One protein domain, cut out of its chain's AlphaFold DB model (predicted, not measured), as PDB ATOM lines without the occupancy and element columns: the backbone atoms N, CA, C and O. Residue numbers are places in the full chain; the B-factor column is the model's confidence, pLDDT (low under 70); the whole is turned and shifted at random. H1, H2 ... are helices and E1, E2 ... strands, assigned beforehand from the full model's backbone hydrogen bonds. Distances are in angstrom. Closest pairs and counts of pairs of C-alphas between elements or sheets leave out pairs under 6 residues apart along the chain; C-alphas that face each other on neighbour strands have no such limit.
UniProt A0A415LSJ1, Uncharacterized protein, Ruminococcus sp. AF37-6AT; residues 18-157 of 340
ATOM      1  N   GLY A  18     144.921 196.630 156.919       75.75
ATOM      2  CA  GLY A  18     146.217 196.323 157.528       75.75
ATOM      3  C   GLY A  18     146.398 194.866 157.956       75.75
ATOM      4  O   GLY A  18     147.167 194.603 158.873       75.75
ATOM      5  N   PHE A  19     145.697 193.901 157.353       86.56
ATOM      6  CA  PHE A  19     145.931 192.482 157.643       86.56
ATOM      7  C   PHE A  19     147.301 192.018 157.172       86.56
ATOM      8  O   PHE A  19     147.733 192.336 156.068       86.56
ATOM      9  N   THR A  20     147.949 191.183 157.983       87.56
ATOM     10  CA  THR A  20     149.148 190.479 157.523       87.56
ATOM     11  C   THR A  20     148.811 189.488 156.421       87.56
ATOM     12  O   THR A  20     147.683 188.989 156.309       87.56
ATOM     13  N   ASN A  21     149.833 189.111 155.659       86.31
ATOM     14  CA  ASN A  21     149.730 188.061 154.650       86.31
ATOM     15  C   ASN A  21     149.158 186.750 155.220       86.31
ATOM     16  O   ASN A  21     148.362 186.085 154.558       86.31
ATOM     17  N   GLY A  22     149.492 186.400 156.465       81.75
ATOM     18  CA  GLY A  22     148.956 185.222 157.145       81.75
ATOM     19  C   GLY A  22     147.452 185.327 157.393       81.75
ATOM     20  O   GLY A  22     146.708 184.385 157.109       81.75
ATOM     21  N   LYS A  23     146.969 186.496 157.839       81.44
ATOM     22  CA  LYS A  23     145.536 186.726 158.067       81.44
ATOM     23  C   LYS A  23     144.753 186.759 156.757       81.44
ATOM     24  O   LYS A  23     143.685 186.150 156.686       81.44
ATOM     25  N   LEU A  24     145.296 187.399 155.720       80.00
ATOM     26  CA  LEU A  24     144.710 187.403 154.377       80.00
ATOM     27  C   LEU A  24     144.627 185.994 153.794       80.00
ATOM     28  O   LEU A  24     143.618 185.634 153.192       80.00
ATOM     29  N   ARG A  25     145.652 185.170 154.018       76.69
ATOM     30  CA  ARG A  25     145.659 183.782 153.562       76.69
ATOM     31  C   ARG A  25     144.548 182.960 154.205       76.69
ATOM     32  O   ARG A  25     143.897 182.228 153.475       76.69
ATOM     33  N   ILE A  26     144.290 183.110 155.510       73.88
ATOM     34  CA  ILE A  26     143.141 182.456 156.169       73.88
ATOM     35  C   ILE A  26     141.807 183.001 155.641       73.88
ATOM     36  O   ILE A  26     140.863 182.239 155.467       73.88
ATOM     37  N   ALA A  27     141.705 184.310 155.404       70.88
ATOM     38  CA  ALA A  27     140.458 184.926 154.953       70.88
ATOM     39  C   ALA A  27     140.079 184.540 153.510       70.88
ATOM     40  O   ALA A  27     138.895 184.430 153.201       70.88
ATOM     41  N   ASN A  28     141.072 184.323 152.640       66.25
ATOM     42  CA  ASN A  28     140.870 184.017 151.221       66.25
ATOM     43  C   ASN A  28     140.753 182.517 150.912       66.25
ATOM     44  O   ASN A  28     140.396 182.157 149.790       66.25
ATOM     45  N   THR A  29     141.062 181.624 151.854       57.84
ATOM     46  CA  THR A  29     140.958 180.184 151.618       57.84
ATOM     47  C   THR A  29     139.626 179.631 152.124       57.84
ATOM     48  O   THR A  29     139.399 179.470 153.315       57.84
ATOM     49  N   THR A  30     138.778 179.168 151.204       52.44
ATOM     50  CA  THR A  30     137.713 178.179 151.476       52.44
ATOM     51  C   THR A  30     138.271 176.777 151.787       52.44
ATOM     52  O   THR A  30     137.545 175.789 151.737       52.44
ATOM     53  N   ARG A  31     139.578 176.650 152.070       45.94
ATOM     54  CA  ARG A  31     140.237 175.363 152.311       45.94
ATOM     55  C   ARG A  31     139.973 174.895 153.736       45.94
ATOM     56  O   ARG A  31     140.348 175.556 154.698       45.94
ATOM     57  N   GLU A  32     139.393 173.707 153.826       41.88
ATOM     58  CA  GLU A  32     139.096 172.908 155.016       41.88
ATOM     59  C   GLU A  32     140.338 172.441 155.808       41.88
ATOM     60  O   GLU A  32     140.427 171.290 156.227       41.88
ATOM     61  N   THR A  33     141.322 173.304 156.053       43.50
ATOM     62  CA  THR A  33     142.382 173.004 157.019       43.50
ATOM     63  C   THR A  33     142.496 174.149 158.011       43.50
ATOM     64  O   THR A  33     143.136 175.164 157.759       43.50
ATOM     65  N   GLY A  34     141.868 173.967 159.178       47.16
ATOM     66  CA  GLY A  34     141.883 174.887 160.324       47.16
ATOM     67  C   GLY A  34     143.247 175.038 161.010       47.16
ATOM     68  O   GLY A  34     143.314 175.212 162.222       47.16
ATOM     69  N   SER A  35     144.341 174.935 160.260       54.53
ATOM     70  CA  SER A  35     145.692 175.093 160.768       54.53
ATOM     71  C   SER A  35     146.083 176.558 160.641       54.53
ATOM     72  O   SER A  35     146.468 177.015 159.568       54.53
ATOM     73  N   THR A  36     146.032 177.299 161.747       61.84
ATOM     74  CA  THR A  36     146.919 178.457 161.920       61.84
ATOM     75  C   THR A  36     148.328 178.035 161.504       61.84
ATOM     76  O   THR A  36     148.746 176.932 161.853       61.84
ATOM     77  N   GLU A  37     149.042 178.844 160.725       77.00
ATOM     78  CA  GLU A  37     150.434 178.559 160.352       77.00
ATOM     79  C   GLU A  37     151.287 178.603 161.621       77.00
ATOM     80  O   GLU A  37     151.751 179.663 162.030       77.00
ATOM     81  N   VAL A  38     151.381 177.464 162.311       84.94
ATOM     82  CA  VAL A  38     152.077 177.357 163.588       84.94
ATOM     83  C   VAL A  38     153.571 177.265 163.327       84.94
ATOM     84  O   VAL A  38     154.025 176.430 162.541       84.94
ATOM     85  N   THR A  39     154.340 178.067 164.049       88.31
ATOM     86  CA  THR A  39     155.797 177.989 164.095       88.31
ATOM     87  C   THR A  39     156.307 177.872 165.525       88.31
ATOM     88  O   THR A  39     155.627 178.225 166.486       88.31
ATOM     89  N   THR A  40     157.524 177.359 165.649       91.38
ATOM     90  CA  THR A  40     158.303 177.254 166.886       91.38
ATOM     91  C   THR A  40     159.657 177.942 166.737       91.38
ATOM     92  O   THR A  40     160.579 177.656 167.492       91.38
ATOM     93  N   THR A  41     159.812 178.821 165.746       91.50
ATOM     94  CA  THR A  41     161.080 179.477 165.425       91.50
ATOM     95  C   THR A  41     160.912 180.986 165.418       91.50
ATOM     96  O   THR A  41     159.980 181.501 164.801       91.50
ATOM     97  N   ALA A  42     161.875 181.694 166.004       93.31
ATOM     98  CA  ALA A  42     162.061 183.125 165.792       93.31
ATOM     99  C   ALA A  42     163.529 183.440 165.472       93.31
ATOM    100  O   ALA A  42     164.438 182.763 165.954       93.31
ATOM    101  N   SER A  43     163.762 184.461 164.655       93.62
ATOM    102  CA  SER A  43     165.084 184.939 164.259       93.62
ATOM    103  C   SER A  43     165.239 186.429 164.517       93.62
ATOM    104  O   SER A  43     164.311 187.210 164.326       93.62
ATOM    105  N   GLN A  44     166.427 186.798 164.978       93.50
ATOM    106  CA  GLN A  44     166.822 188.157 165.300       93.50
ATOM    107  C   GLN A  44     166.902 189.009 164.028       93.50
ATOM    108  O   GLN A  44     167.409 188.557 162.998       93.50
ATOM    109  N   VAL A  45     166.423 190.246 164.132       90.94
ATOM    110  CA  VAL A  45     166.485 191.273 163.084       90.94
ATOM    111  C   VAL A  45     167.458 192.376 163.488       90.94
ATOM    112  O   VAL A  45     168.400 192.648 162.751       90.94
ATOM    113  N   ASN A  46     167.259 192.961 164.671       86.19
ATOM    114  CA  ASN A  46     168.100 194.023 165.226       86.19
ATOM    115  C   ASN A  46     168.855 193.542 166.475       86.19
ATOM    116  O   ASN A  46     168.487 192.543 167.090       86.19
ATOM    117  N   GLU A  47     169.930 194.236 166.844       82.38
ATOM    118  CA  GLU A  47     170.760 193.956 168.026       82.38
ATOM    119  C   GLU A  47     170.646 195.100 169.034       82.38
ATOM    120  O   GLU A  47     170.598 196.259 168.632       82.38
ATOM    121  N   GLY A  48     170.585 194.794 170.332       77.69
ATOM    122  CA  GLY A  48     170.464 195.790 171.401       77.69
ATOM    123  C   GLY A  48     170.162 195.154 172.757       77.69
ATOM    124  O   GLY A  48     170.330 193.950 172.934       77.69
ATOM    125  N   ALA A  49     169.687 195.940 173.729       77.88
ATOM    126  CA  ALA A  49     169.464 195.462 175.100       77.88
ATOM    127  C   ALA A  49     168.619 194.172 175.168       77.88
ATOM    128  O   ALA A  49     168.954 193.256 175.913       77.88
ATOM    129  N   ILE A  50     167.589 194.053 174.321       87.62
ATOM    130  CA  ILE A  50     166.722 192.865 174.253       87.62
ATOM    131  C   ILE A  50     167.490 191.599 173.825       87.62
ATOM    132  O   ILE A  50     167.160 190.505 174.283       87.62
ATOM    133  N   THR A  51     168.525 191.708 172.986       89.38
ATOM    134  CA  THR A  51     169.302 190.551 172.489       89.38
ATOM    135  C   THR A  51     170.561 190.280 173.308       89.38
ATOM    136  O   THR A  51     171.084 189.167 173.270       89.38
ATOM    137  N   GLU A  52     171.038 191.273 174.061       85.50
ATOM    138  CA  GLU A  52     172.348 191.238 174.716       85.50
ATOM    139  C   GLU A  52     172.299 191.152 176.246       85.50
ATOM    140  O   GLU A  52     173.255 190.655 176.843       85.50
ATOM    141  N   TYR A  53     171.233 191.628 176.904       82.12
ATOM    142  CA  TYR A  53     171.244 191.832 178.355       82.12
ATOM    143  C   TYR A  53     169.929 191.451 179.060       82.12
ATOM    144  O   TYR A  53     168.856 191.859 178.621       82.12
ATOM    145  N   PRO A  54     169.991 190.755 180.217       86.31
ATOM    146  CA  PRO A  54     171.188 190.232 180.894       86.31
ATOM    147  C   PRO A  54     171.770 188.969 180.250       86.31
ATOM    148  O   PRO A  54     172.863 188.542 180.619       86.31
ATOM    149  N   TYR A  55     171.052 188.353 179.311       93.44
ATOM    150  CA  TYR A  55     171.510 187.159 178.616       93.44
ATOM    151  C   TYR A  55     171.790 187.456 177.147       93.44
ATOM    152  O   TYR A  55     170.942 188.022 176.465       93.44
ATOM    153  N   LYS A  56     172.914 186.964 176.621       93.31
ATOM    154  CA  LYS A  56     173.105 186.867 175.171       93.31
ATOM    155  C   LYS A  56     172.083 185.882 174.597       93.31
ATOM    156  O   LYS A  56     172.036 184.727 175.033       93.31
ATOM    157  N   ILE A  57     171.274 186.342 173.650       94.25
ATOM    158  CA  ILE A  57     170.265 185.538 172.956       94.25
ATOM    159  C   ILE A  57     170.811 185.096 171.599       94.25
ATOM    160  O   ILE A  57     171.483 185.853 170.899       94.25
ATOM    161  N   ASP A  58     170.514 183.857 171.212       94.81
ATOM    162  CA  ASP A  58     170.914 183.339 169.907       94.81
ATOM    163  C   ASP A  58     170.181 184.074 168.769       94.81
ATOM    164  O   ASP A  58     169.014 184.457 168.883       94.81
ATOM    165  N   LYS A  59     170.845 184.199 167.611       92.94
ATOM    166  CA  LYS A  59     170.251 184.818 166.411       92.94
ATOM    167  C   LYS A  59     169.020 184.069 165.897       92.94
ATOM    168  O   LYS A  59     168.192 184.652 165.207       92.94
ATOM    169  N   LYS A  60     168.905 182.774 166.189       93.06
ATOM    170  CA  LYS A  60     167.742 181.940 165.877       93.06
ATOM    171  C   LYS A  60     167.409 181.124 167.115       93.06
ATOM    172  O   LYS A  60     168.260 180.387 167.600       93.06
ATOM    173  N   ILE A  61     166.183 181.244 167.602       92.38
ATOM    174  CA  ILE A  61     165.724 180.599 168.831       92.38
ATOM    175  C   ILE A  61     164.513 179.713 168.572       92.38
ATOM    176  O   ILE A  61     163.741 179.933 167.634       92.38
ATOM    177  N   THR A  62     164.340 178.722 169.445       92.31
ATOM    178  CA  THR A  62     163.109 177.934 169.515       92.31
ATOM    179  C   THR A  62     162.143 178.601 170.490       92.31
ATOM    180  O   THR A  62     162.476 178.801 171.660       92.31
ATOM    181  N   VAL A  63     160.945 178.925 170.013       92.56
ATOM    182  CA  VAL A  63     159.852 179.533 170.786       92.56
ATOM    183  C   VAL A  63     158.711 178.537 170.969       92.56
ATOM    184  O   VAL A  63     158.600 177.557 170.223       92.56
ATOM    185  N   ALA A  64     157.873 178.757 171.976       91.56
ATOM    186  CA  ALA A  64     156.657 177.994 172.170       91.56
ATOM    187  C   ALA A  64     155.783 178.103 170.906       91.56
ATOM    188  O   ALA A  64     155.793 179.147 170.246       91.56
ATOM    189  N   PRO A  65     155.031 177.045 170.541       89.88
ATOM    190  CA  PRO A  65     154.210 177.061 169.337       89.88
ATOM    191  C   PRO A  65     153.325 178.309 169.278       89.88
ATOM    192  O   PRO A  65     152.506 178.539 170.165       89.88
ATOM    193  N   THR A  66     153.494 179.111 168.234       90.00
ATOM    194  CA  THR A  66     152.782 180.376 168.025       90.00
ATOM    195  C   THR A  66     152.406 180.537 166.557       90.00
ATOM    196  O   THR A  66     152.708 179.666 165.746       90.00
ATOM    197  N   HIS A  67     151.710 181.613 166.202       88.12
ATOM    198  CA  HIS A  67     151.238 181.866 164.843       88.12
ATOM    199  C   HIS A  67     151.525 183.304 164.399       88.12
ATOM    200  O   HIS A  67     151.947 184.150 165.182       88.12
ATOM    201  N   PHE A  68     151.290 183.581 163.117       85.50
ATOM    202  CA  PHE A  68     151.465 184.899 162.503       85.50
ATOM    203  C   PHE A  68     150.621 185.979 163.201       85.50
ATOM    204  O   PHE A  68     149.574 185.690 163.785       85.50
ATOM    205  N   GLN A  69     151.042 187.237 163.096       86.62
ATOM    206  CA  GLN A  69     150.337 188.370 163.705       86.62
ATOM    207  C   GLN A  69     149.124 188.767 162.870       86.62
ATOM    208  O   GLN A  69     149.139 188.605 161.659       86.62
ATOM    209  N   TYR A  70     148.052 189.287 163.465       85.56
ATOM    210  CA  TYR A  70     146.850 189.606 162.680       85.56
ATOM    211  C   TYR A  70     146.972 190.883 161.843       85.56
ATOM    212  O   TYR A  70     146.366 190.952 160.772       85.56
ATOM    213  N   TYR A  71     147.766 191.849 162.304       87.75
ATOM    214  CA  TYR A  71     147.903 193.171 161.696       87.75
ATOM    215  C   TYR A  71     149.349 193.474 161.323       87.75
ATOM    216  O   TYR A  71     150.267 193.023 162.005       87.75
ATOM    217  N   GLN A  72     149.540 194.214 160.238       90.62
ATOM    218  CA  GLN A  72     150.838 194.696 159.788       90.62
ATOM    219  C   GLN A  72     151.338 195.829 160.685       90.62
ATOM    220  O   GLN A  72     150.536 196.603 161.208       90.62
ATOM    221  N   LEU A  73     152.658 195.933 160.834       89.00
ATOM    222  CA  LEU A  73     153.279 197.120 161.423       89.00
ATOM    223  C   LEU A  73     153.329 198.258 160.397       89.00
ATOM    224  O   LEU A  73     153.710 198.034 159.244       89.00
ATOM    225  N   ALA A  74     152.993 199.468 160.840       84.19
ATOM    226  CA  ALA A  74     153.194 200.705 160.091       84.19
ATOM    227  C   ALA A  74     154.659 201.141 160.234       84.19
ATOM    228  O   ALA A  74     154.983 201.998 161.042       84.19
ATOM    229  N   LEU A  75     155.569 200.485 159.507       81.12
ATOM    230  CA  LEU A  75     157.022 200.720 159.629       81.12
ATOM    231  C   LEU A  75     157.449 202.142 159.234       81.12
ATOM    232  O   LEU A  75     158.552 202.561 159.551       81.12
ATOM    233  N   GLU A  76     156.579 202.834 158.512       74.31
ATOM    234  CA  GLU A  76     156.684 204.232 158.107       74.31
ATOM    235  C   GLU A  76     156.173 205.236 159.159       74.31
ATOM    236  O   GLU A  76     156.132 206.429 158.870       74.31
ATOM    237  N   GLU A  77     155.752 204.780 160.342       70.00
ATOM    238  CA  GLU A  77     155.375 205.672 161.442       70.00
ATOM    239  C   GLU A  77     156.575 206.547 161.838       70.00
ATOM    240  O   GLU A  77     157.635 206.028 162.186       70.00
ATOM    241  N   ASN A  78     156.385 207.863 161.752       64.38
ATOM    242  CA  ASN A  78     157.365 208.911 162.042       64.38
ATOM    243  C   ASN A  78     156.616 210.063 162.735       64.38
ATOM    244  O   ASN A  78     156.373 211.126 162.161       64.38
ATOM    245  N   ALA A  79     156.097 209.784 163.929       61.44
ATOM    246  CA  ALA A  79     155.220 210.687 164.664       61.44
ATOM    247  C   ALA A  79     155.956 211.921 165.213       61.44
ATOM    248  O   ALA A  79     155.303 212.889 165.608       61.44
ATOM    249  N   ASP A  80     157.288 211.891 165.287       57.81
ATOM    250  CA  ASP A  80     158.134 213.003 165.722       57.81
ATOM    251  C   ASP A  80     158.808 213.776 164.574       57.81
ATOM    252  O   ASP A  80     159.494 214.761 164.848       57.81
ATOM    253  N   GLU A  81     158.504 213.419 163.321       63.59
ATOM    254  CA  GLU A  81     158.920 214.116 162.096       63.59
ATOM    255  C   GLU A  81     160.452 214.199 161.913       63.59
ATOM    256  O   GLU A  81     160.964 215.168 161.350       63.59
ATOM    257  N   ASP A  82     161.199 213.181 162.359       56.56
ATOM    258  CA  ASP A  82     162.674 213.149 162.325       56.56
ATOM    259  C   ASP A  82     163.275 212.393 161.109       56.56
ATOM    260  O   ASP A  82     164.498 212.219 160.979       56.56
ATOM    261  N   ASP A  83     162.387 211.974 160.203       61.47
ATOM    262  CA  ASP A  83     162.631 211.166 158.998       61.47
ATOM    263  C   ASP A  83     163.207 209.765 159.292       61.47
ATOM    264  O   ASP A  83     163.738 209.093 158.398       61.47
ATOM    265  N   SER A  84     163.075 209.290 160.531       61.81
ATOM    266  CA  SER A  84     163.363 207.926 160.960       61.81
ATOM    267  C   SER A  84     162.077 207.195 161.375       61.81
ATOM    268  O   SER A  84     161.018 207.789 161.550       61.81
ATOM    269  N   GLY A  85     162.120 205.861 161.402       64.56
ATOM    270  CA  GLY A  85     160.958 205.061 161.786       64.56
ATOM    271  C   GLY A  85     160.902 204.864 163.299       64.56
ATOM    272  O   GLY A  85     161.855 204.347 163.876       64.56
ATOM    273  N   ASP A  86     159.755 205.144 163.917       67.94
ATOM    274  CA  ASP A  86     159.519 205.017 165.366       67.94
ATOM    275  C   ASP A  86     159.509 203.557 165.891       67.94
ATOM    276  O   ASP A  86     159.376 203.294 167.096       67.94
ATOM    277  N   LEU A  87     159.552 202.575 164.983       81.88
ATOM    278  CA  LEU A  87     159.397 201.151 165.278       81.88
ATOM    279  C   LEU A  87     160.699 200.377 165.082       81.88
ATOM    280  O   LEU A  87     161.266 200.334 163.991       81.88
ATOM    281  N   VAL A  88     161.088 199.614 166.105       84.00
ATOM    282  CA  VAL A  88     162.218 198.680 166.028       84.00
ATOM    283  C   VAL A  88     161.714 197.251 166.186       84.00
ATOM    284  O   VAL A  88     161.233 196.850 167.243       84.00
ATOM    285  N   VAL A  89     161.841 196.441 165.134       89.88
ATOM    286  CA  VAL A  89     161.532 195.002 165.201       89.88
ATOM    287  C   VAL A  89     162.769 194.232 165.655       89.88
ATOM    288  O   VAL A  89     163.820 194.310 165.029       89.88
ATOM    289  N   TRP A  90     162.658 193.461 166.732       92.06
ATOM    290  CA  TRP A  90     163.785 192.744 167.342       92.06
ATOM    291  C   TRP A  90     163.904 191.312 166.842       92.06
ATOM    292  O   TRP A  90     164.995 190.856 166.508       92.06
ATOM    293  N   TYR A  91     162.773 190.614 166.768       94.38
ATOM    294  CA  TYR A  91     162.686 189.235 166.300       94.38
ATOM    295  C   TYR A  91     161.499 189.080 165.358       94.38
ATOM    296  O   TYR A  91     160.435 189.646 165.609       94.38
ATOM    297  N   CYS A  92     161.659 188.248 164.335       94.69
ATOM    298  CA  CYS A  92     160.590 187.787 163.456       94.69
ATOM    299  C   CYS A  92     160.375 186.282 163.621       94.69
ATOM    300  O   CYS A  92     161.316 185.521 163.829       94.69
ATOM    301  N   LEU A  93     159.131 185.843 163.493       93.19
ATOM    302  CA  LEU A  93     158.748 184.450 163.346       93.19
ATOM    303  C   LEU A  93     159.343 183.880 162.053       93.19
ATOM    304  O   LEU A  93     159.235 184.480 160.983       93.19
ATOM    305  N   GLY A  94     159.968 182.713 162.166       88.94
ATOM    306  CA  GLY A  94     160.648 182.030 161.067       88.94
ATOM    307  C   GLY A  94     160.082 180.642 160.807       88.94
ATOM    308  O   GLY A  94     159.235 180.153 161.550       88.94
ATOM    309  N   ASP A  95     160.555 179.979 159.755       81.75
ATOM    310  CA  ASP A  95     160.137 178.610 159.451       81.75
ATOM    311  C   ASP A  95     160.697 177.608 160.480       81.75
ATOM    312  O   ASP A  95     161.868 177.673 160.884       81.75
ATOM    313  N   LYS A  96     159.843 176.677 160.919       72.00
ATOM    314  CA  LYS A  96     160.193 175.619 161.873       72.00
ATOM    315  C   LYS A  96     160.941 174.465 161.219       72.00
ATOM    316  O   LYS A  96     161.833 173.902 161.846       72.00
ATOM    317  N   ASP A  97     160.628 174.146 159.963       65.69
ATOM    318  CA  ASP A  97     161.059 172.878 159.375       65.69
ATOM    319  C   ASP A  97     162.155 173.010 158.313       65.69
ATOM    320  O   ASP A  97     162.763 171.991 157.999       65.69
ATOM    321  N   ASN A  98     162.449 174.200 157.761       57.97
ATOM    322  CA  ASN A  98     163.442 174.417 156.683       57.97
ATOM    323  C   ASN A  98     163.290 173.450 155.479       57.97
ATOM    324  O   ASN A  98     164.167 173.358 154.616       57.97
ATOM    325  N   LYS A  99     162.195 172.686 155.407       52.47
ATOM    326  CA  LYS A  99     162.003 171.600 154.453       52.47
ATOM    327  C   LYS A  99     161.268 172.165 153.249       52.47
ATOM    328  O   LYS A  99     160.093 172.508 153.309       52.47
ATOM    329  N   THR A 100     161.980 172.219 152.126       54.09
ATOM    330  CA  THR A 100     161.470 172.455 150.761       54.09
ATOM    331  C   THR A 100     160.950 173.856 150.409       54.09
ATOM    332  O   THR A 100     160.469 174.031 149.298       54.09
ATOM    333  N   GLY A 101     161.081 174.864 151.280       55.94
ATOM    334  CA  GLY A 101     160.780 176.265 150.920       55.94
ATOM    335  C   GLY A 101     159.294 176.580 150.679       55.94
ATOM    336  O   GLY A 101     158.975 177.640 150.155       55.94
ATOM    337  N   ASN A 102     158.393 175.675 151.071       62.41
ATOM    338  CA  ASN A 102     156.944 175.783 150.849       62.41
ATOM    339  C   ASN A 102     156.147 176.146 152.119       62.41
ATOM    340  O   ASN A 102     154.916 176.141 152.100       62.41
ATOM    341  N   GLY A 103     156.826 176.399 153.243       71.69
ATOM    342  CA  GLY A 103     156.188 176.864 154.476       71.69
ATOM    343  C   GLY A 103     155.856 178.354 154.402       71.69
ATOM    344  O   GLY A 103     156.613 179.120 153.810       71.69
ATOM    345  N   TYR A 104     154.765 178.790 155.043       80.25
ATOM    346  CA  TYR A 104     154.346 180.202 155.056       80.25
ATOM    347  C   TYR A 104     155.497 181.161 155.409       80.25
ATOM    348  O   TYR A 104     155.759 182.116 154.681       80.25
ATOM    349  N   TYR A 105     156.234 180.856 156.478       85.19
ATOM    350  CA  TYR A 105     157.360 181.667 156.948       85.19
ATOM    351  C   TYR A 105     158.622 181.556 156.075       85.19
ATOM    352  O   TYR A 105     159.517 182.389 156.195       85.19
ATOM    353  N   ALA A 106     158.713 180.552 155.196       81.06
ATOM    354  CA  ALA A 106     159.849 180.378 154.290       81.06
ATOM    355  C   ALA A 106     159.778 181.321 153.077       81.06
ATOM    356  O   ALA A 106     160.813 181.646 152.502       81.06
ATOM    357  N   HIS A 107     158.580 181.786 152.701       78.75
ATOM    358  CA  HIS A 107     158.394 182.705 151.571       78.75
ATOM    359  C   HIS A 107     158.921 184.118 151.841       78.75
ATOM    360  O   HIS A 107     159.268 184.839 150.907       78.75
ATOM    361  N   SER A 108     158.956 184.535 153.107       79.81
ATOM    362  CA  SER A 108     159.407 185.870 153.512       79.81
ATOM    363  C   SER A 108     160.138 185.773 154.857       79.81
ATOM    364  O   SER A 108     159.568 186.101 155.904       79.81
ATOM    365  N   PRO A 109     161.381 185.249 154.857       81.94
ATOM    366  CA  PRO A 109     162.184 185.168 156.071       81.94
ATOM    367  C   PRO A 109     162.469 186.577 156.602       81.94
ATOM    368  O   PRO A 109     162.739 187.488 155.824       81.94
ATOM    369  N   ASN A 110     162.422 186.753 157.926       87.81
ATOM    370  CA  ASN A 110     162.607 188.052 158.589       87.81
ATOM    371  C   ASN A 110     161.669 189.170 158.085       87.81
ATOM    372  O   ASN A 110     162.036 190.342 158.095       87.81
ATOM    373  N   ASP A 111     160.439 188.830 157.691       90.81
ATOM    374  CA  ASP A 111     159.422 189.819 157.320       90.81
ATOM    375  C   ASP A 111     158.947 190.616 158.545       90.81
ATOM    376  O   ASP A 111     158.044 190.208 159.280       90.81
ATOM    377  N   VAL A 112     159.576 191.773 158.746       90.62
ATOM    378  CA  VAL A 112     159.303 192.715 159.839       90.62
ATOM    379  C   VAL A 112     157.884 193.284 159.815       90.62
ATOM    380  O   VAL A 112     157.366 193.665 160.860       90.62
ATOM    381  N   ARG A 113     157.220 193.311 158.655       90.56
ATOM    382  CA  ARG A 113     155.876 193.881 158.511       90.56
ATOM    383  C   ARG A 113     154.795 192.862 158.857       90.56
ATOM    384  O   ARG A 113     153.795 193.227 159.468       90.56
ATOM    385  N   ASN A 114     154.980 191.595 158.477       89.69
ATOM    386  CA  ASN A 114     153.941 190.560 158.581       89.69
ATOM    387  C   ASN A 114     154.199 189.499 159.657       89.69
ATOM    388  O   ASN A 114     153.250 188.878 160.138       89.69
ATOM    389  N   ASN A 115     155.460 189.257 160.011       91.50
ATOM    390  CA  ASN A 115     155.872 188.115 160.824       91.50
ATOM    391  C   ASN A 115     156.668 188.547 162.062       91.50
ATOM    392  O   ASN A 115     157.453 187.761 162.576       91.50
ATOM    393  N   TYR A 116     156.480 189.764 162.570       93.62
ATOM    394  CA  TYR A 116     157.144 190.219 163.793       93.62
ATOM    395  C   TYR A 116     156.771 189.351 165.009       93.62
ATOM    396  O   TYR A 116     155.645 188.867 165.159       93.62
ATOM    397  N   TYR A 117     157.750 189.141 165.886       94.44
ATOM    398  CA  TYR A 117     157.614 188.405 167.141       94.44
ATOM    399  C   TYR A 117     157.788 189.313 168.358       94.44
ATOM    400  O   TYR A 117     156.993 189.249 169.291       94.44
ATOM    401  N   ILE A 118     158.801 190.182 168.335       93.25
ATOM    402  CA  ILE A 118     159.014 191.231 169.336       93.25
ATOM    403  C   ILE A 118     159.332 192.517 168.586       93.25
ATOM    404  O   ILE A 118     160.185 192.508 167.697       93.25
ATOM    405  N   TYR A 119     158.667 193.610 168.948       91.00
ATOM    406  CA  TYR A 119     158.958 194.947 168.436       91.00
ATOM    407  C   TYR A 119     158.811 195.979 169.554       91.00
ATOM    408  O   TYR A 119     158.088 195.742 170.521       91.00
ATOM    409  N   SER A 120     159.494 197.110 169.435       85.62
ATOM    410  CA  SER A 120     159.264 198.285 170.269       85.62
ATOM    411  C   SER A 120     158.741 199.446 169.435       85.62
ATOM    412  O   SER A 120     159.035 199.552 168.247       85.62
ATOM    413  N   TYR A 121     157.932 200.279 170.082       80.31
ATOM    414  CA  TYR A 121     157.498 201.589 169.619       80.31
ATOM    415  C   TYR A 121     157.886 202.584 170.705       80.31
ATOM    416  O   TYR A 121     157.333 202.519 171.812       80.31
ATOM    417  N   LYS A 122     158.866 203.448 170.427       73.75
ATOM    418  CA  LYS A 122     159.499 204.291 171.454       73.75
ATOM    419  C   LYS A 122     159.914 203.432 172.667       73.75
ATOM    420  O   LYS A 122     160.550 202.389 172.515       73.75
ATOM    421  N   ASN A 123     159.492 203.802 173.875       73.31
ATOM    422  CA  ASN A 123     159.777 203.075 175.116       73.31
ATOM    423  C   ASN A 123     158.805 201.909 175.422       73.31
ATOM    424  O   ASN A 123     158.904 201.291 176.481       73.31
ATOM    425  N   ILE A 124     157.849 201.593 174.539       79.50
ATOM    426  CA  ILE A 124     156.903 200.481 174.724       79.50
ATOM    427  C   ILE A 124     157.392 199.258 173.956       79.50
ATOM    428  O   ILE A 124     157.647 199.336 172.758       79.50
ATOM    429  N   ILE A 125     157.442 198.102 174.619       86.38
ATOM    430  CA  ILE A 125     157.813 196.832 173.987       86.38
ATOM    431  C   ILE A 125     156.599 195.910 173.900       86.38
ATOM    432  O   ILE A 125     155.925 195.642 174.895       86.38
ATOM    433  N   TYR A 126     156.371 195.365 172.712       89.75
ATOM    434  CA  TYR A 126     155.361 194.357 172.433       89.75
ATOM    435  C   TYR A 126     156.030 193.001 172.239       89.75
ATOM    436  O   TYR A 126     156.988 192.860 171.477       89.75
ATOM    437  N   THR A 127     155.503 191.983 172.916       89.94
ATOM    438  CA  THR A 127     156.060 190.630 172.902       89.94
ATOM    439  C   THR A 127     155.027 189.598 172.472       89.94
ATOM    440  O   THR A 127     153.883 189.621 172.922       89.94
ATOM    441  N   GLY A 128     155.440 188.679 171.597       85.94
ATOM    442  CA  GLY A 128     154.661 187.514 171.180       85.94
ATOM    443  C   GLY A 128     154.789 186.302 172.112       85.94
ATOM    444  O   GLY A 128     154.207 185.255 171.817       85.94
ATOM    445  N   VAL A 129     155.547 186.418 173.208       85.56
ATOM    446  CA  VAL A 129     155.749 185.336 174.183       85.56
ATOM    447  C   VAL A 129     154.429 184.979 174.870       85.56
ATOM    448  O   VAL A 129     153.656 185.850 175.263       85.56
ATOM    449  N   GLY A 130     154.189 183.680 175.071       79.38
ATOM    450  CA  GLY A 130     153.086 183.192 175.907       79.38
ATOM    451  C   GLY A 130     151.796 182.821 175.170       79.38
ATOM    452  O   GLY A 130     150.808 182.503 175.827       79.38
ATOM    453  N   HIS A 131     151.788 182.776 173.831       83.69
ATOM    454  CA  HIS A 131     150.653 182.214 173.076       83.69
ATOM    455  C   HIS A 131     150.350 180.750 173.470       83.69
ATOM    456  O   HIS A 131     149.194 180.320 173.525       83.69
ATOM    457  N   LYS A 132     151.401 179.982 173.777       87.44
ATOM    458  CA  LYS A 132     151.341 178.650 174.390       87.44
ATOM    459  C   LYS A 132     152.295 178.585 175.588       87.44
ATOM    460  O   LYS A 132     153.206 179.410 175.673       87.44
ATOM    461  N   PRO A 133     152.104 177.622 176.513       85.81
ATOM    462  CA  PRO A 133     152.995 177.456 177.655       85.81
ATOM    463  C   PRO A 133     154.454 177.281 177.222       85.81
ATOM    464  O   PRO A 133     154.768 176.396 176.427       85.81
ATOM    465  N   VAL A 134     155.339 178.106 177.782       84.00
ATOM    466  CA  VAL A 134     156.789 178.009 177.589       84.00
ATOM    467  C   VAL A 134     157.325 176.910 178.507       84.00
ATOM    468  O   VAL A 134     157.332 177.060 179.731       84.00
ATOM    469  N   THR A 135     157.758 175.787 177.933       80.06
ATOM    470  CA  THR A 135     158.192 174.610 178.710       80.06
ATOM    471  C   THR A 135     159.707 174.587 178.942       80.06
ATOM    472  O   THR A 135     160.455 175.354 178.336       80.06
ATOM    473  N   ASP A 136     160.181 173.720 179.841       67.69
ATOM    474  CA  ASP A 136     161.623 173.532 180.087       67.69
ATOM    475  C   ASP A 136     162.338 172.788 178.945       67.69
ATOM    476  O   ASP A 136     163.558 172.874 178.811       67.69
ATOM    477  N   ASN A 137     161.586 172.122 178.063       69.12
ATOM    478  CA  ASN A 137     162.129 171.339 176.959       69.12
ATOM    479  C   ASN A 137     162.214 172.185 175.681       69.12
ATOM    480  O   ASN A 137     161.291 172.214 174.874       69.12
ATOM    481  N   GLY A 138     163.350 172.859 175.486       72.75
ATOM    482  CA  GLY A 138     163.707 173.493 174.208       72.75
ATOM    483  C   GLY A 138     163.390 174.987 174.079       72.75
ATOM    484  O   GLY A 138     163.872 175.606 173.138       72.75
ATOM    485  N   ASN A 139     162.681 175.604 175.034       83.25
ATOM    486  CA  ASN A 139     162.344 177.039 174.996       83.25
ATOM    487  C   ASN A 139     163.165 177.910 175.966       83.25
ATOM    488  O   ASN A 139     162.768 179.023 176.306       83.25
ATOM    489  N   LEU A 140     164.330 177.441 176.430       89.88
ATOM    490  CA  LEU A 140     165.155 178.205 177.378       89.88
ATOM    491  C   LEU A 140     165.542 179.593 176.841       89.88
ATOM    492  O   LEU A 140     165.541 180.565 177.596       89.88
ATOM    493  N   MET A 141     165.849 179.701 175.545       92.44
ATOM    494  CA  MET A 141     166.201 180.988 174.937       92.44
ATOM    495  C   MET A 141     165.015 181.945 174.850       92.44
ATOM    496  O   MET A 141     165.201 183.141 175.028       92.44
ATOM    497  N   GLU A 142     163.795 181.439 174.675       93.38
ATOM    498  CA  GLU A 142     162.586 182.260 174.749       93.38
ATOM    499  C   GLU A 142     162.366 182.808 176.167       93.38
ATOM    500  O   GLU A 142     162.031 183.980 176.320       93.38
ATOM    501  N   LYS A 143     162.628 182.011 177.214       92.00
ATOM    502  CA  LYS A 143     162.569 182.489 178.610       92.00
ATOM    503  C   LYS A 143     163.586 183.598 178.867       92.00
ATOM    504  O   LYS A 143     163.246 184.614 179.462       92.00
ATOM    505  N   LYS A 144     164.826 183.414 178.402       93.50
ATOM    506  CA  LYS A 144     165.880 184.431 178.512       93.50
ATOM    507  C   LYS A 144     165.511 185.702 177.751       93.50
ATOM    508  O   LYS A 144     165.608 186.782 178.315       93.50
ATOM    509  N   LEU A 145     165.012 185.567 176.523       93.62
ATOM    510  CA  LEU A 145     164.533 186.688 175.717       93.62
ATOM    511  C   LEU A 145     163.387 187.433 176.413       93.62
ATOM    512  O   LEU A 145     163.365 188.661 176.421       93.62
ATOM    513  N   PHE A 146     162.461 186.713 177.047       93.00
ATOM    514  CA  PHE A 146     161.391 187.318 177.836       93.00
ATOM    515  C   PHE A 146     161.929 188.085 179.053       93.00
ATOM    516  O   PHE A 146     161.492 189.205 179.305       93.00
ATOM    517  N   VAL A 147     162.925 187.544 179.766       92.38
ATOM    518  CA  VAL A 147     163.591 188.245 180.881       92.38
ATOM    519  C   VAL A 147     164.314 189.504 180.396       92.38
ATOM    520  O   VAL A 147     164.115 190.568 180.980       92.38
ATOM    521  N   ASN A 148     165.083 189.416 179.306       91.12
ATOM    522  CA  ASN A 148     165.702 190.580 178.670       91.12
ATOM    523  C   ASN A 148     164.649 191.633 178.296       91.12
ATOM    524  O   ASN A 148     164.845 192.816 178.548       91.12
ATOM    525  N   THR A 149     163.506 191.202 177.752       90.00
ATOM    526  CA  THR A 149     162.395 192.086 177.366       90.00
ATOM    527  C   THR A 149     161.799 192.814 178.573       90.00
ATOM    528  O   THR A 149     161.573 194.018 178.501       90.00
ATOM    529  N   ILE A 150     161.575 192.122 179.695       88.31
ATOM    530  CA  ILE A 150     161.069 192.743 180.932       88.31
ATOM    531  C   ILE A 150     162.070 193.760 181.476       88.31
ATOM    532  O   ILE A 150     161.674 194.853 181.865       88.31
ATOM    533  N   ILE A 151     163.356 193.411 181.512       83.06
ATOM    534  CA  ILE A 151     164.399 194.309 182.018       83.06
ATOM    535  C   ILE A 151     164.547 195.525 181.108       83.06
ATOM    536  O   ILE A 151     164.631 196.644 181.602       83.06
ATOM    537  N   ALA A 152     164.509 195.326 179.790       80.12
ATOM    538  CA  ALA A 152     164.492 196.417 178.832       80.12
ATOM    539  C   ALA A 152     163.280 197.327 179.070       80.12
ATOM    540  O   ALA A 152     163.466 198.525 179.224       80.12
ATOM    541  N   ALA A 153     162.069 196.773 179.216       79.75
ATOM    542  CA  ALA A 153     160.862 197.552 179.510       79.75
ATOM    543  C   ALA A 153     160.943 198.293 180.855       79.75
ATOM    544  O   ALA A 153     160.453 199.412 180.973       79.75
ATOM    545  N   TYR A 154     161.551 197.675 181.870       75.00
ATOM    546  CA  TYR A 154     161.773 198.299 183.173       75.00
ATOM    547  C   TYR A 154     162.755 199.471 183.075       75.00
ATOM    548  O   TYR A 154     162.504 200.522 183.655       75.00
ATOM    549  N   ASN A 155     163.839 199.316 182.315       68.75
ATOM    550  CA  ASN A 155     164.806 200.388 182.084       68.75
ATOM    551  C   ASN A 155     164.223 201.503 181.202       68.75
ATOM    552  O   ASN A 155     164.525 202.666 181.441       68.75
ATOM    553  N   ALA A 156     163.297 201.171 180.294       65.94
ATOM    554  CA  ALA A 156     162.492 202.110 179.499       65.94
ATOM    555  C   ALA A 156     161.561 203.025 180.323       65.94
ATOM    556  O   ALA A 156     160.733 203.754 179.763       65.94
ATOM    557  N   GLN A 157     161.606 202.927 181.656       60.78
ATOM    558  CA  GLN A 157     160.822 203.748 182.565       60.78
ATOM    559  C   GLN A 157     161.163 205.220 182.370       60.78
ATOM    560  O   GLN A 157     162.318 205.549 182.218       60.78
TER     561      GLN A 157
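AT A GLANCE: This is residues 18 to 157 of the 340 residues of an uncharacterized protein of Ruminococcus sp. AF37-6AT (UniProt A0A415LSJ1). A strongly twisted sheet of five strands is curled like part of a barrel, and the long helix H3 covers one face of it, meeting mainly the two edge strands E2 and E5. The short helix H2 packs on H3, while H1 is set off from the sheet, and residues 28 to 33 stick out. The 140 printed residues run H1, E1, H2, E2, E3, E4, E5, H3; the sheet's order is E2, E1, E3, E4, E5, with neighbours antiparallel. The class is mixed, helices and strands, with under half of the residues, 59, in named elements. The whole is compact, with a radius of gyration of the C-alphas of 15.4 A and spans of 47 by 41 by 23 A.

HOW THE PARTS SIT: Start at H1, residues 21 to 28, which is not on the sheet. Next look at E1, residues 39 to 44, an inner strand; beside it lies the antiparallel edge strand E2, residues 60 to 66, with N 63 and O 40 at 2.8 A. On E1's other side is E3, residues 87 to 94, antiparallel, with N 43 and O 92 at 2.8 A; E3 bends by 59 degrees at residue 90. E3, E4, residues 116 to 121, and E5, residues 124 to 127, form a meander, each strand the antiparallel neighbour of the one before. In its two hairpins, N 90 and O 118 are 2.8 A apart, and N 126 and O 119 are 2.8 A apart. H3, residues 140 to 155, makes two layers with the sheet, a helix on one face: its height over the sheet is 9.2 A, and it lies over E5, along the strands at 13 degrees on the local plane. The closest C-alphas of E2 and H3, Val 63 and Glu 142, are 5.5 A apart; those of E5 and H3, Ile 125 and Ala 153, 6.3 A. H2, residues 49 to 52, only grazes the sheet and touches H3 at residues 145 to 152 alone, the closest C-alphas being Ile 50 and Asn 148 at 5.1 A. In H1 and H3 every O i to N i+4 pair is within hydrogen-bond range; H2 is too short for one.

IN THESE COORDINATES: Find C-alpha 21 at (149.730, 188.061, 154.650), where H1 begins, 10.3 A long. E1 measures 15.0 A, H2 5.1 A, E2 15.2 A, E3 19.6 A, E4 12.8 A and E5 10.1 A. H3 runs 22.7 A to C-alpha 155 at (164.806, 200.388, 182.084).

THE WHOLE: The farthest C-alphas, Glu 32 and Asp 82, are 47.2 A apart. The printed part has no cut; its long links are E2 to E3, E3 to E4 and E5 to H3. Mean pLDDT of the printed part is 80.5, with residues 28 to 36, 78 to 86, 97 to 102, 136 to 137 and 155 to 157 under 70.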